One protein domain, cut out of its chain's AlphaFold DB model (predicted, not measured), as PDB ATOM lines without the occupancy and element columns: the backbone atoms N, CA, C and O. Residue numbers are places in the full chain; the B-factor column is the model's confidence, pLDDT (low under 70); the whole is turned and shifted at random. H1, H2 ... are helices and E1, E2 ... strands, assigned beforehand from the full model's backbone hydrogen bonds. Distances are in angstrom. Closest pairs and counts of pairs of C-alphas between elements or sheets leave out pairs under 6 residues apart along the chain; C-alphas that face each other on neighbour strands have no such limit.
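AT A GLANCE: This is residues 149 to 222 of the 222 residues of an uncharacterized protein of Novosphingobium sp. ES2-1 (UniProt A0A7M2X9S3). A small wall of three short strands has helix H2 over one of its faces, the short helix H1 packs on H2, and the helix H3 leaves the end of E3 as an arm whose outer part, residues 214 to 220, sticks out together with residues 221 and 222. The arm makes much of the length. The printed part has 74 residues, with three named helices and three named strands in the order H1, E1, E2, H2, E3, H3; the class is mixed, helices and strands. The sheet runs E1, E2, E3 and is mixed, E1 and E2 antiparallel, E2 and E3 parallel. The whole is loose, with a radius of gyration of the C-alphas of 14.1 A, and elongated, spanning 48 by 29 by 19 A.

IN THESE COORDINATES: H1 is residues 149 to 154 and begins with C-alpha 149 at (30.202, 112.647, 5.256). E1 is residues 162 to 166, 13.3 A long, and E2 is residues 172 to 176, 13.5 A long. H2 is residues 183 to 195, 18.9 A from first to last C-alpha, beginning at C-alpha 183 (41.505, 98.599, 8.301). E3 is residues 201 to 204. H3, residues 206 to 220, measures 21.0 A and ends with C-alpha 220 at (41.312, 76.226, 3.008).

HOW THE PARTS SIT: E1 and E2 form a hairpin, antiparallel at 153 degrees, with N 163 and O 175 within hydrogen-bond range at 2.8 A. E2, the inner strand, is parallel to E3 at 25 degrees, with N 174 and O 201 at 2.9 A. E2, H2 and E3 form a strand-helix-strand unit, two parallel neighbour strands with a helix between them in the chain, and its crossover is right-handed. H2 is on the sheet, over E2 and E3, at a height over the sheet of 10.3 A, on a local plane fitted to just 6 of the sheet's C-alphas. It runs along the strands, at 13 degrees to E2 on the local plane. The closest C-alphas of H2 and E3 are those of Thr 190 and Leu 202, 7.1 A apart. H1 is not on the sheet. It touches H2, the closest C-alphas being those of Ala 151 and Leu 189, 6.8 A apart, at a steep tilt of 57 degrees, opposite ways. H3 is only just not on the sheet, with 4 pairs of C-alphas within 10 A, and it is apart from H1 and H2. Every O i to N i+4 pair is within hydrogen-bond range in H1 and H3; in H2 it is 8 of 9.

THE WHOLE: The two C-alphas farthest apart are those of Glu 197 and Met 222, 48.8 A. Without residues 214 to 222, which stand free, the body spans 34 by 29 by 18 A. The printed part has no cut, and no link is long. The mean pLDDT of the printed part is 87.3, and residues 180 to 182 are under 70.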
ATOM      1  N   PRO A 149      29.953 112.827   6.690       91.75
ATOM      2  CA  PRO A 149      30.202 112.647   5.256       91.75
ATOM      3  C   PRO A 149      31.588 113.139   4.813       91.75
ATOM      4  O   PRO A 149      32.253 112.476   4.018       91.75
ATOM      5  N   GLU A 150      32.053 114.269   5.352       93.81
ATOM      6  CA  GLU A 150      33.378 114.823   5.049       93.81
ATOM      7  C   GLU A 150      34.497 113.942   5.607       93.81
ATOM      8  O   GLU A 150      35.489 113.696   4.921       93.81
ATOM      9  N   ALA A 151      34.329 113.420   6.824       92.19
ATOM     10  CA  ALA A 151      35.266 112.488   7.437       92.19
ATOM     11  C   ALA A 151      35.356 111.182   6.636       92.19
ATOM     12  O   ALA A 151      36.456 110.701   6.364       92.19
ATOM     13  N   MET A 152      34.225 110.637   6.175       91.69
ATOM     14  CA  MET A 152      34.217 109.460   5.299       91.69
ATOM     15  C   MET A 152      34.955 109.721   3.984       91.69
ATOM     16  O   MET A 152      35.767 108.889   3.573       91.69
ATOM     17  N   ALA A 153      34.737 110.878   3.353       92.81
ATOM     18  CA  ALA A 153      35.455 111.261   2.141       92.81
ATOM     19  C   ALA A 153      36.968 111.417   2.391       92.81
ATOM     20  O   ALA A 153      37.777 110.860   1.645       92.81
ATOM     21  N   ALA A 154      37.361 112.102   3.470       91.75
ATOM     22  CA  ALA A 154      38.761 112.308   3.849       91.75
ATOM     23  C   ALA A 154      39.483 110.983   4.151       91.75
ATOM     24  O   ALA A 154      40.592 110.749   3.671       91.75
ATOM     25  N   CYS A 155      38.819 110.069   4.862       90.19
ATOM     26  CA  CYS A 155      39.327 108.728   5.152       90.19
ATOM     27  C   CYS A 155      39.276 107.775   3.944       90.19
ATOM     28  O   CYS A 155      39.667 106.612   4.077       90.19
ATOM     29  N   ARG A 156      38.800 108.240   2.776       91.00
ATOM     30  CA  ARG A 156      38.586 107.432   1.559       91.00
ATOM     31  C   ARG A 156      37.747 106.183   1.836       91.00
ATOM     32  O   ARG A 156      38.008 105.099   1.318       91.00
ATOM     33  N   SER A 157      36.761 106.347   2.705       89.19
ATOM     34  CA  SER A 157      35.830 105.309   3.104       89.19
ATOM     35  C   SER A 157      34.808 105.067   1.993       89.19
ATOM     36  O   SER A 157      34.184 106.005   1.498       89.19
ATOM     37  N   ASN A 158      34.628 103.808   1.584       89.62
ATOM     38  CA  ASN A 158      33.565 103.446   0.650       89.62
ATOM     39  C   ASN A 158      32.236 103.378   1.407       89.62
ATOM     40  O   ASN A 158      32.030 102.451   2.185       89.62
ATOM     41  N   THR A 159      31.320 104.309   1.149       87.88
ATOM     42  CA  THR A 159      30.018 104.387   1.830       87.88
ATOM     43  C   THR A 159      29.192 103.105   1.719       87.88
ATOM     44  O   THR A 159      28.462 102.783   2.652       87.88
ATOM     45  N   ALA A 160      29.363 102.315   0.652       88.94
ATOM     46  CA  ALA A 160      28.687 101.027   0.480       88.94
ATOM     47  C   ALA A 160      29.088  99.971   1.531       88.94
ATOM     48  O   ALA A 160      28.384  98.981   1.715       88.94
ATOM     49  N   HIS A 161      30.215 100.162   2.221       89.88
ATOM     50  CA  HIS A 161      30.706  99.249   3.254       89.88
ATOM     51  C   HIS A 161      30.143  99.554   4.642       89.88
ATOM     52  O   HIS A 161      30.497  98.869   5.604       89.88
ATOM     53  N   TYR A 162      29.277 100.561   4.765       89.44
ATOM     54  CA  TYR A 162      28.778 101.029   6.048       89.44
ATOM     55  C   TYR A 162      27.259 101.111   6.068       89.44
ATOM     56  O   TYR A 162      26.607 101.402   5.068       89.44
ATOM     57  N   ARG A 163      26.693 100.884   7.250       90.19
ATOM     58  CA  ARG A 163      25.273 101.073   7.533       90.19
ATOM     59  C   ARG A 163      25.105 102.116   8.627       90.19
ATOM     60  O   ARG A 163      25.672 101.972   9.708       90.19
ATOM     61  N   PHE A 164      24.282 103.119   8.348       90.44
ATOM     62  CA  PHE A 164      23.814 104.078   9.340       90.44
ATOM     63  C   PHE A 164      22.567 103.543  10.028       90.44
ATOM     64  O   PHE A 164      21.621 103.112   9.368       90.44
ATOM     65  N   SER A 165      22.569 103.562  11.352       90.44
ATOM     66  CA  SER A 165      21.419 103.188  12.165       90.44
ATOM     67  C   SER A 165      21.368 104.026  13.434       90.44
ATOM     68  O   SER A 165      22.343 104.668  13.820       90.44
ATOM     69  N   THR A 166      20.219 104.008  14.097       90.38
ATOM     70  CA  THR A 166      20.069 104.540  15.451       90.38
ATOM     71  C   THR A 166      20.019 103.352  16.403       90.38
ATOM     72  O   THR A 166      19.294 102.388  16.145       90.38
ATOM     73  N   SER A 167      20.818 103.375  17.469       84.12
ATOM     74  CA  SER A 167      20.763 102.343  18.504       84.12
ATOM     75  C   SER A 167      19.405 102.369  19.216       84.12
ATOM     76  O   SER A 167      18.681 103.362  19.164       84.12
ATOM     77  N   SER A 168      19.065 101.294  19.930       83.81
ATOM     78  CA  SER A 168      17.852 101.231  20.764       83.81
ATOM     79  C   SER A 168      17.788 102.329  21.831       83.81
ATOM     80  O   SER A 168      16.709 102.663  22.304       83.81
ATOM     81  N   GLU A 169      18.939 102.891  22.195       86.50
ATOM     82  CA  GLU A 169      19.095 103.979  23.165       86.50
ATOM     83  C   GLU A 169      19.029 105.374  22.512       86.50
ATOM     84  O   GLU A 169      19.142 106.381  23.202       86.50
ATOM     85  N   GLY A 170      18.845 105.457  21.187       85.50
ATOM     86  CA  GLY A 170      18.712 106.721  20.455       85.50
ATOM     87  C   GLY A 170      20.017 107.298  19.894       85.50
ATOM     88  O   GLY A 170      19.991 108.371  19.296       85.50
ATOM     89  N   PHE A 171      21.153 106.606  20.028       86.25
ATOM     90  CA  PHE A 171      22.447 107.104  19.549       86.25
ATOM     91  C   PHE A 171      22.686 106.772  18.072       86.25
ATOM     92  O   PHE A 171      22.510 105.628  17.640       86.25
ATOM     93  N   ALA A 172      23.164 107.750  17.297       89.31
ATOM     94  CA  ALA A 172      23.617 107.510  15.930       89.31
ATOM     95  C   ALA A 172      24.775 106.498  15.931       89.31
ATOM     96  O   ALA A 172      25.737 106.633  16.685       89.31
ATOM     97  N   THR A 173      24.672 105.467  15.097       90.69
ATOM     98  CA  THR A 173      25.634 104.367  15.008       90.69
ATOM     99  C   THR A 173      26.047 104.161  13.552       90.69
ATOM    100  O   THR A 173      25.203 104.077  12.657       90.69
ATOM    101  N   LEU A 174      27.352 104.048  13.313       90.56
ATOM    102  CA  LEU A 174      27.921 103.674  12.023       90.56
ATOM    103  C   LEU A 174      28.480 102.254  12.136       90.56
ATOM    104  O   LEU A 174      29.414 101.996  12.896       90.56
ATOM    105  N   THR A 175      27.890 101.327  11.383       89.25
ATOM    106  CA  THR A 175      28.244  99.906  11.431       89.25
ATOM    107  C   THR A 175      29.014  99.489  10.182       89.25
ATOM    108  O   THR A 175      28.526  99.693   9.072       89.25
ATOM    109  N   LEU A 176      30.190  98.879  10.346       88.44
ATOM    110  CA  LEU A 176      30.963  98.298   9.243       88.44
ATOM    111  C   LEU A 176      30.367  96.947   8.816       88.44
ATOM    112  O   LEU A 176      30.298  96.022   9.626       88.44
ATOM    113  N   ILE A 177      29.968  96.832   7.543       87.06
ATOM    114  CA  ILE A 177      29.247  95.676   6.973       87.06
ATOM    115  C   ILE A 177      30.000  94.957   5.840       87.06
ATOM    116  O   ILE A 177      29.456  94.027   5.253       87.06
ATOM    117  N   ALA A 178      31.227  95.365   5.502       83.25
ATOM    118  CA  ALA A 178      32.035  94.705   4.472       83.25
ATOM    119  C   ALA A 178      33.299  94.070   5.080       83.25
ATOM    120  O   ALA A 178      34.070  94.777   5.733       83.25
ATOM    121  N   PRO A 179      33.545  92.763   4.868       71.19
ATOM    122  CA  PRO A 179      34.736  92.095   5.379       71.19
ATOM    123  C   PRO A 179      35.973  92.379   4.509       71.19
ATOM    124  O   PRO A 179      35.912  92.308   3.284       71.19
ATOM    125  N   GLY A 180      37.120  92.628   5.151       65.19
ATOM    126  CA  GLY A 180      38.450  92.513   4.530       65.19
ATOM    127  C   GLY A 180      38.995  93.726   3.766       65.19
ATOM    128  O   GLY A 180      40.051  93.602   3.155       65.19
ATOM    129  N   THR A 181      38.329  94.886   3.774       58.16
ATOM    130  CA  THR A 181      38.713  95.998   2.872       58.16
ATOM    131  C   THR A 181      39.031  97.346   3.516       58.16
ATOM    132  O   THR A 181      39.363  98.272   2.780       58.16
ATOM    133  N   THR A 182      38.943  97.535   4.837       66.50
ATOM    134  CA  THR A 182      38.985  98.911   5.379       66.50
ATOM    135  C   THR A 182      39.726  99.114   6.694       66.50
ATOM    136  O   THR A 182      39.407 100.078   7.370       66.50
ATOM    137  N   ASP A 183      40.755  98.340   7.050       76.31
ATOM    138  CA  ASP A 183      41.505  98.599   8.301       76.31
ATOM    139  C   ASP A 183      42.013 100.050   8.376       76.31
ATOM    140  O   ASP A 183      41.878 100.720   9.396       76.31
ATOM    141  N   ARG A 184      42.497 100.601   7.253       84.69
ATOM    142  CA  ARG A 184      42.971 101.992   7.192       84.69
ATOM    143  C   ARG A 184      41.845 103.026   7.303       84.69
ATOM    144  O   ARG A 184      41.975 103.972   8.074       84.69
ATOM    145  N   ALA A 185      40.765 102.869   6.535       88.44
ATOM    146  CA  ALA A 185      39.640 103.811   6.560       88.44
ATOM    147  C   ALA A 185      38.868 103.726   7.888       88.44
ATOM    148  O   ALA A 185      38.442 104.746   8.420       88.44
ATOM    149  N   TRP A 186      38.747 102.522   8.450       88.25
ATOM    150  CA  TRP A 186      38.166 102.267   9.762       88.25
ATOM    151  C   TRP A 186      39.002 102.875  10.881       88.25
ATOM    152  O   TRP A 186      38.442 103.579  11.712       88.25
ATOM    153  N   ASN A 187      40.327 102.692  10.877       88.19
ATOM    154  CA  ASN A 187      41.207 103.336  11.856       88.19
ATOM    155  C   ASN A 187      41.134 104.865  11.753       88.19
ATOM    156  O   ASN A 187      41.028 105.538  12.770       88.19
ATOM    157  N   CYS A 188      41.115 105.416  10.535       89.06
ATOM    158  CA  CYS A 188      40.944 106.855  10.315       89.06
ATOM    159  C   CYS A 188      39.613 107.375  10.885       89.06
ATOM    160  O   CYS A 188      39.606 108.338  11.648       89.06
ATOM    161  N   LEU A 189      38.495 106.705  10.584       90.81
ATOM    162  CA  LEU A 189      37.183 107.071  11.127       90.81
ATOM    163  C   LEU A 189      37.127 106.901  12.645       90.81
ATOM    164  O   LEU A 189      36.575 107.756  13.326       90.81
ATOM    165  N   THR A 190      37.735 105.842  13.175       90.38
ATOM    166  CA  THR A 190      37.842 105.591  14.616       90.38
ATOM    167  C   THR A 190      38.551 106.738  15.310       90.38
ATOM    168  O   THR A 190      38.003 107.318  16.244       90.38
ATOM    169  N   ASN A 191      39.710 107.143  14.796       90.31
ATOM    170  CA  ASN A 191      40.439 108.286  15.320       90.31
ATOM    171  C   ASN A 191      39.601 109.561  15.265       90.31
ATOM    172  O   ASN A 191      39.502 110.258  16.266       90.31
ATOM    173  N   TRP A 192      38.946 109.841  14.137       92.94
ATOM    174  CA  TRP A 192      38.055 110.994  14.019       92.94
ATOM    175  C   TRP A 192      36.932 110.978  15.070       92.94
ATOM    176  O   TRP A 192      36.711 111.991  15.734       92.94
ATOM    177  N   THR A 193      36.282 109.831  15.307       92.50
ATOM    178  CA  THR A 193      35.195 109.736  16.300       92.50
ATOM    179  C   THR A 193      35.628 109.978  17.741       92.50
ATOM    180  O   THR A 193      34.799 110.383  18.549       92.50
ATOM    181  N   TYR A 194      36.907 109.778  18.075       89.94
ATOM    182  CA  TYR A 194      37.428 110.123  19.401       89.94
ATOM    183  C   TYR A 194      37.499 111.636  19.645       89.94
ATOM    184  O   TYR A 194      37.513 112.052  20.801       89.94
ATOM    185  N   HIS A 195      37.563 112.447  18.582       90.69
ATOM    186  CA  HIS A 195      37.741 113.902  18.679       90.69
ATOM    187  C   HIS A 195      36.494 114.702  18.302       90.69
ATOM    188  O   HIS A 195      36.339 115.825  18.773       90.69
ATOM    189  N   ALA A 196      35.613 114.163  17.459       92.00
ATOM    190  CA  ALA A 196      34.400 114.859  17.042       92.00
ATOM    191  C   ALA A 196      33.288 114.746  18.104       92.00
ATOM    192  O   ALA A 196      32.826 113.653  18.422       92.00
ATOM    193  N   GLU A 197      32.807 115.887  18.611       84.56
ATOM    194  CA  GLU A 197      31.795 115.947  19.683       84.56
ATOM    195  C   GLU A 197      30.459 115.283  19.304       84.56
ATOM    196  O   GLU A 197      29.771 114.724  20.155       84.56
ATOM    197  N   SER A 198      30.093 115.314  18.019       83.31
ATOM    198  CA  SER A 198      28.854 114.734  17.482       83.31
ATOM    199  C   SER A 198      29.088 113.437  16.698       83.31
ATOM    200  O   SER A 198      28.327 113.115  15.780       83.31
ATOM    201  N   ALA A 199      30.179 112.726  16.985       88.50
ATOM    202  CA  ALA A 199      30.512 111.489  16.298       88.50
ATOM    203  C   ALA A 199      29.486 110.373  16.576       88.50
ATOM    204  O   ALA A 199      29.063 110.188  17.720       88.50
ATOM    205  N   PRO A 200      29.102 109.574  15.562       89.56
ATOM    206  CA  PRO A 200      28.334 108.360  15.801       89.56
ATOM    207  C   PRO A 200      29.188 107.314  16.528       89.56
ATOM    208  O   PRO A 200      30.402 107.229  16.335       89.56
ATOM    209  N   SER A 201      28.536 106.436  17.285       88.62
ATOM    210  CA  SER A 201      29.189 105.242  17.821       88.62
ATOM    211  C   SER A 201      29.599 104.317  16.672       88.62
ATOM    212  O   SER A 201      28.781 103.963  15.819       88.62
ATOM    213  N   LEU A 202      30.866 103.912  16.640       89.12
ATOM    214  CA  LEU A 202      31.373 102.955  15.661       89.12
ATOM    215  C   LEU A 202      31.175 101.526  16.154       89.12
ATOM    216  O   LEU A 202      31.583 101.177  17.261       89.12
ATOM    217  N   LYS A 203      30.571 100.681  15.315       88.69
ATOM    218  CA  LYS A 203      30.392  99.250  15.590       88.69
ATOM    219  C   LYS A 203      30.820  98.394  14.405       88.69
ATOM    220  O   LYS A 203      30.716  98.795  13.249       88.69
ATOM    221  N   ILE A 204      31.276  97.184  14.699       85.81
ATOM    222  CA  ILE A 204      31.579  96.167  13.692       85.81
ATOM    223  C   ILE A 204      30.446  95.144  13.721       85.81
ATOM    224  O   ILE A 204      30.100  94.639  14.789       85.81
ATOM    225  N   ASP A 205      29.850  94.842  12.563       84.56
ATOM    226  CA  ASP A 205      28.847  93.779  12.472       84.56
ATOM    227  C   ASP A 205      29.528  92.404  12.463       84.56
ATOM    228  O   ASP A 205      29.833  91.834  11.412       84.56
ATOM    229  N   GLU A 206      29.761  91.849  13.651       85.44
ATOM    230  CA  GLU A 206      30.399  90.538  13.816       85.44
ATOM    231  C   GLU A 206      29.676  89.401  13.082       85.44
ATOM    232  O   GLU A 206      30.304  88.388  12.769       85.44
ATOM    233  N   SER A 207      28.384  89.540  12.757       85.56
ATOM    234  CA  SER A 207      27.657  88.506  12.014       85.56
ATOM    235  C   SER A 207      28.197  88.348  10.586       85.56
ATOM    236  O   SER A 207      28.408  87.223  10.118       85.56
ATOM    237  N   VAL A 208      28.530  89.466   9.930       81.81
ATOM    238  CA  VAL A 208      29.127  89.487   8.589       81.81
ATOM    239  C   VAL A 208      30.536  88.899   8.626       81.81
ATOM    240  O   VAL A 208      30.890  88.053   7.798       81.81
ATOM    241  N   TYR A 209      31.334  89.288   9.622       79.50
ATOM    242  CA  TYR A 209      32.698  88.786   9.781       79.50
ATOM    243  C   TYR A 209      32.728  87.299  10.141       79.50
ATOM    244  O   TYR A 209      33.550  86.550   9.613       79.50
ATOM    245  N   ALA A 210      31.802  86.826  10.976       86.06
ATOM    246  CA  ALA A 210      31.669  85.411  11.291       86.06
ATOM    247  C   ALA A 210      31.315  84.577  10.049       86.06
ATOM    248  O   ALA A 210      31.864  83.488   9.876       86.06
ATOM    249  N   ALA A 211      30.439  85.076   9.172       85.50
ATOM    250  CA  ALA A 211      30.118  84.410   7.910       85.50
ATOM    251  C   ALA A 211      31.333  84.358   6.963       85.50
ATOM    252  O   ALA A 211      31.607  83.313   6.370       85.50
ATOM    253  N   ALA A 212      32.101  85.448   6.869       85.06
ATOM    254  CA  ALA A 212      33.327  85.498   6.073       85.06
ATOM    255  C   ALA A 212      34.407  84.530   6.596       85.06
ATOM    256  O   ALA A 212      34.969  83.766   5.812       85.06
ATOM    257  N   ARG A 213      34.635  84.482   7.921       87.94
ATOM    258  CA  ARG A 213      35.574  83.539   8.565       87.94
ATOM    259  C   ARG A 213      35.211  82.080   8.277       87.94
ATOM    260  O   ARG A 213      36.090  81.282   7.967       87.94
ATOM    261  N   ARG A 214      33.917  81.733   8.326       90.25
ATOM    262  CA  ARG A 214      33.441  80.380   7.981       90.25
ATOM    263  C   ARG A 214      33.741  80.017   6.524       90.25
ATOM    264  O   ARG A 214      34.215  78.915   6.275       90.25
ATOM    265  N   ARG A 215      33.504  80.937   5.579       88.62
ATOM    266  CA  ARG A 215      33.810  80.718   4.151       88.62
ATOM    267  C   ARG A 215      35.309  80.549   3.899       88.62
ATOM    268  O   ARG A 215      35.694  79.651   3.164       88.62
ATOM    269  N   ALA A 216      36.146  81.371   4.532       88.31
ATOM    270  CA  ALA A 216      37.598  81.267   4.403       88.31
ATOM    271  C   ALA A 216      38.124  79.912   4.900       88.31
ATOM    272  O   ALA A 216      38.947  79.299   4.228       88.31
ATOM    273  N   LYS A 217      37.600  79.418   6.032       93.00
ATOM    274  CA  LYS A 217      37.948  78.093   6.559       93.00
ATOM    275  C   LYS A 217      37.565  76.973   5.584       93.00
ATOM    276  O   LYS A 217      38.404  76.132   5.287       93.00
ATOM    277  N   LEU A 218      36.343  77.008   5.045       94.12
ATOM    278  CA  LEU A 218      35.876  76.020   4.064       94.12
ATOM    279  C   LEU A 218      36.793  75.968   2.830       94.12
ATOM    280  O   LEU A 218      37.176  74.894   2.389       94.12
ATOM    281  N   ASN A 219      37.196  77.132   2.314       92.44
ATOM    282  CA  ASN A 219      38.067  77.222   1.142       92.44
ATOM    283  C   ASN A 219      39.506  76.745   1.401       92.44
ATOM    284  O   ASN A 219      40.207  76.453   0.445       92.44
ATOM    285  N   SER A 220      39.966  76.714   2.657       93.12
ATOM    286  CA  SER A 220      41.312  76.226   3.008       93.12
ATOM    287  C   SER A 220      41.392  74.709   3.197       93.12
ATOM    288  O   SER A 220      42.487  74.161   3.260       93.12
ATOM    289  N   GLU A 221      40.241  74.048   3.336       94.12
ATOM    290  CA  GLU A 221      40.127  72.591   3.488       94.12
ATOM    291  C   GLU A 221      39.941  71.878   2.134       94.12
ATOM    292  O   GLU A 221      39.955  70.647   2.086       94.12
ATOM    293  N   MET A 222      39.771  72.647   1.054       85.69
ATOM    294  CA  MET A 222      39.692  72.181  -0.334       85.69
ATOM    295  C   MET A 222      41.040  72.336  -1.034       85.69
ATOM    296  O   MET A 222      41.390  71.414  -1.802       85.69
TER     297      MET A 222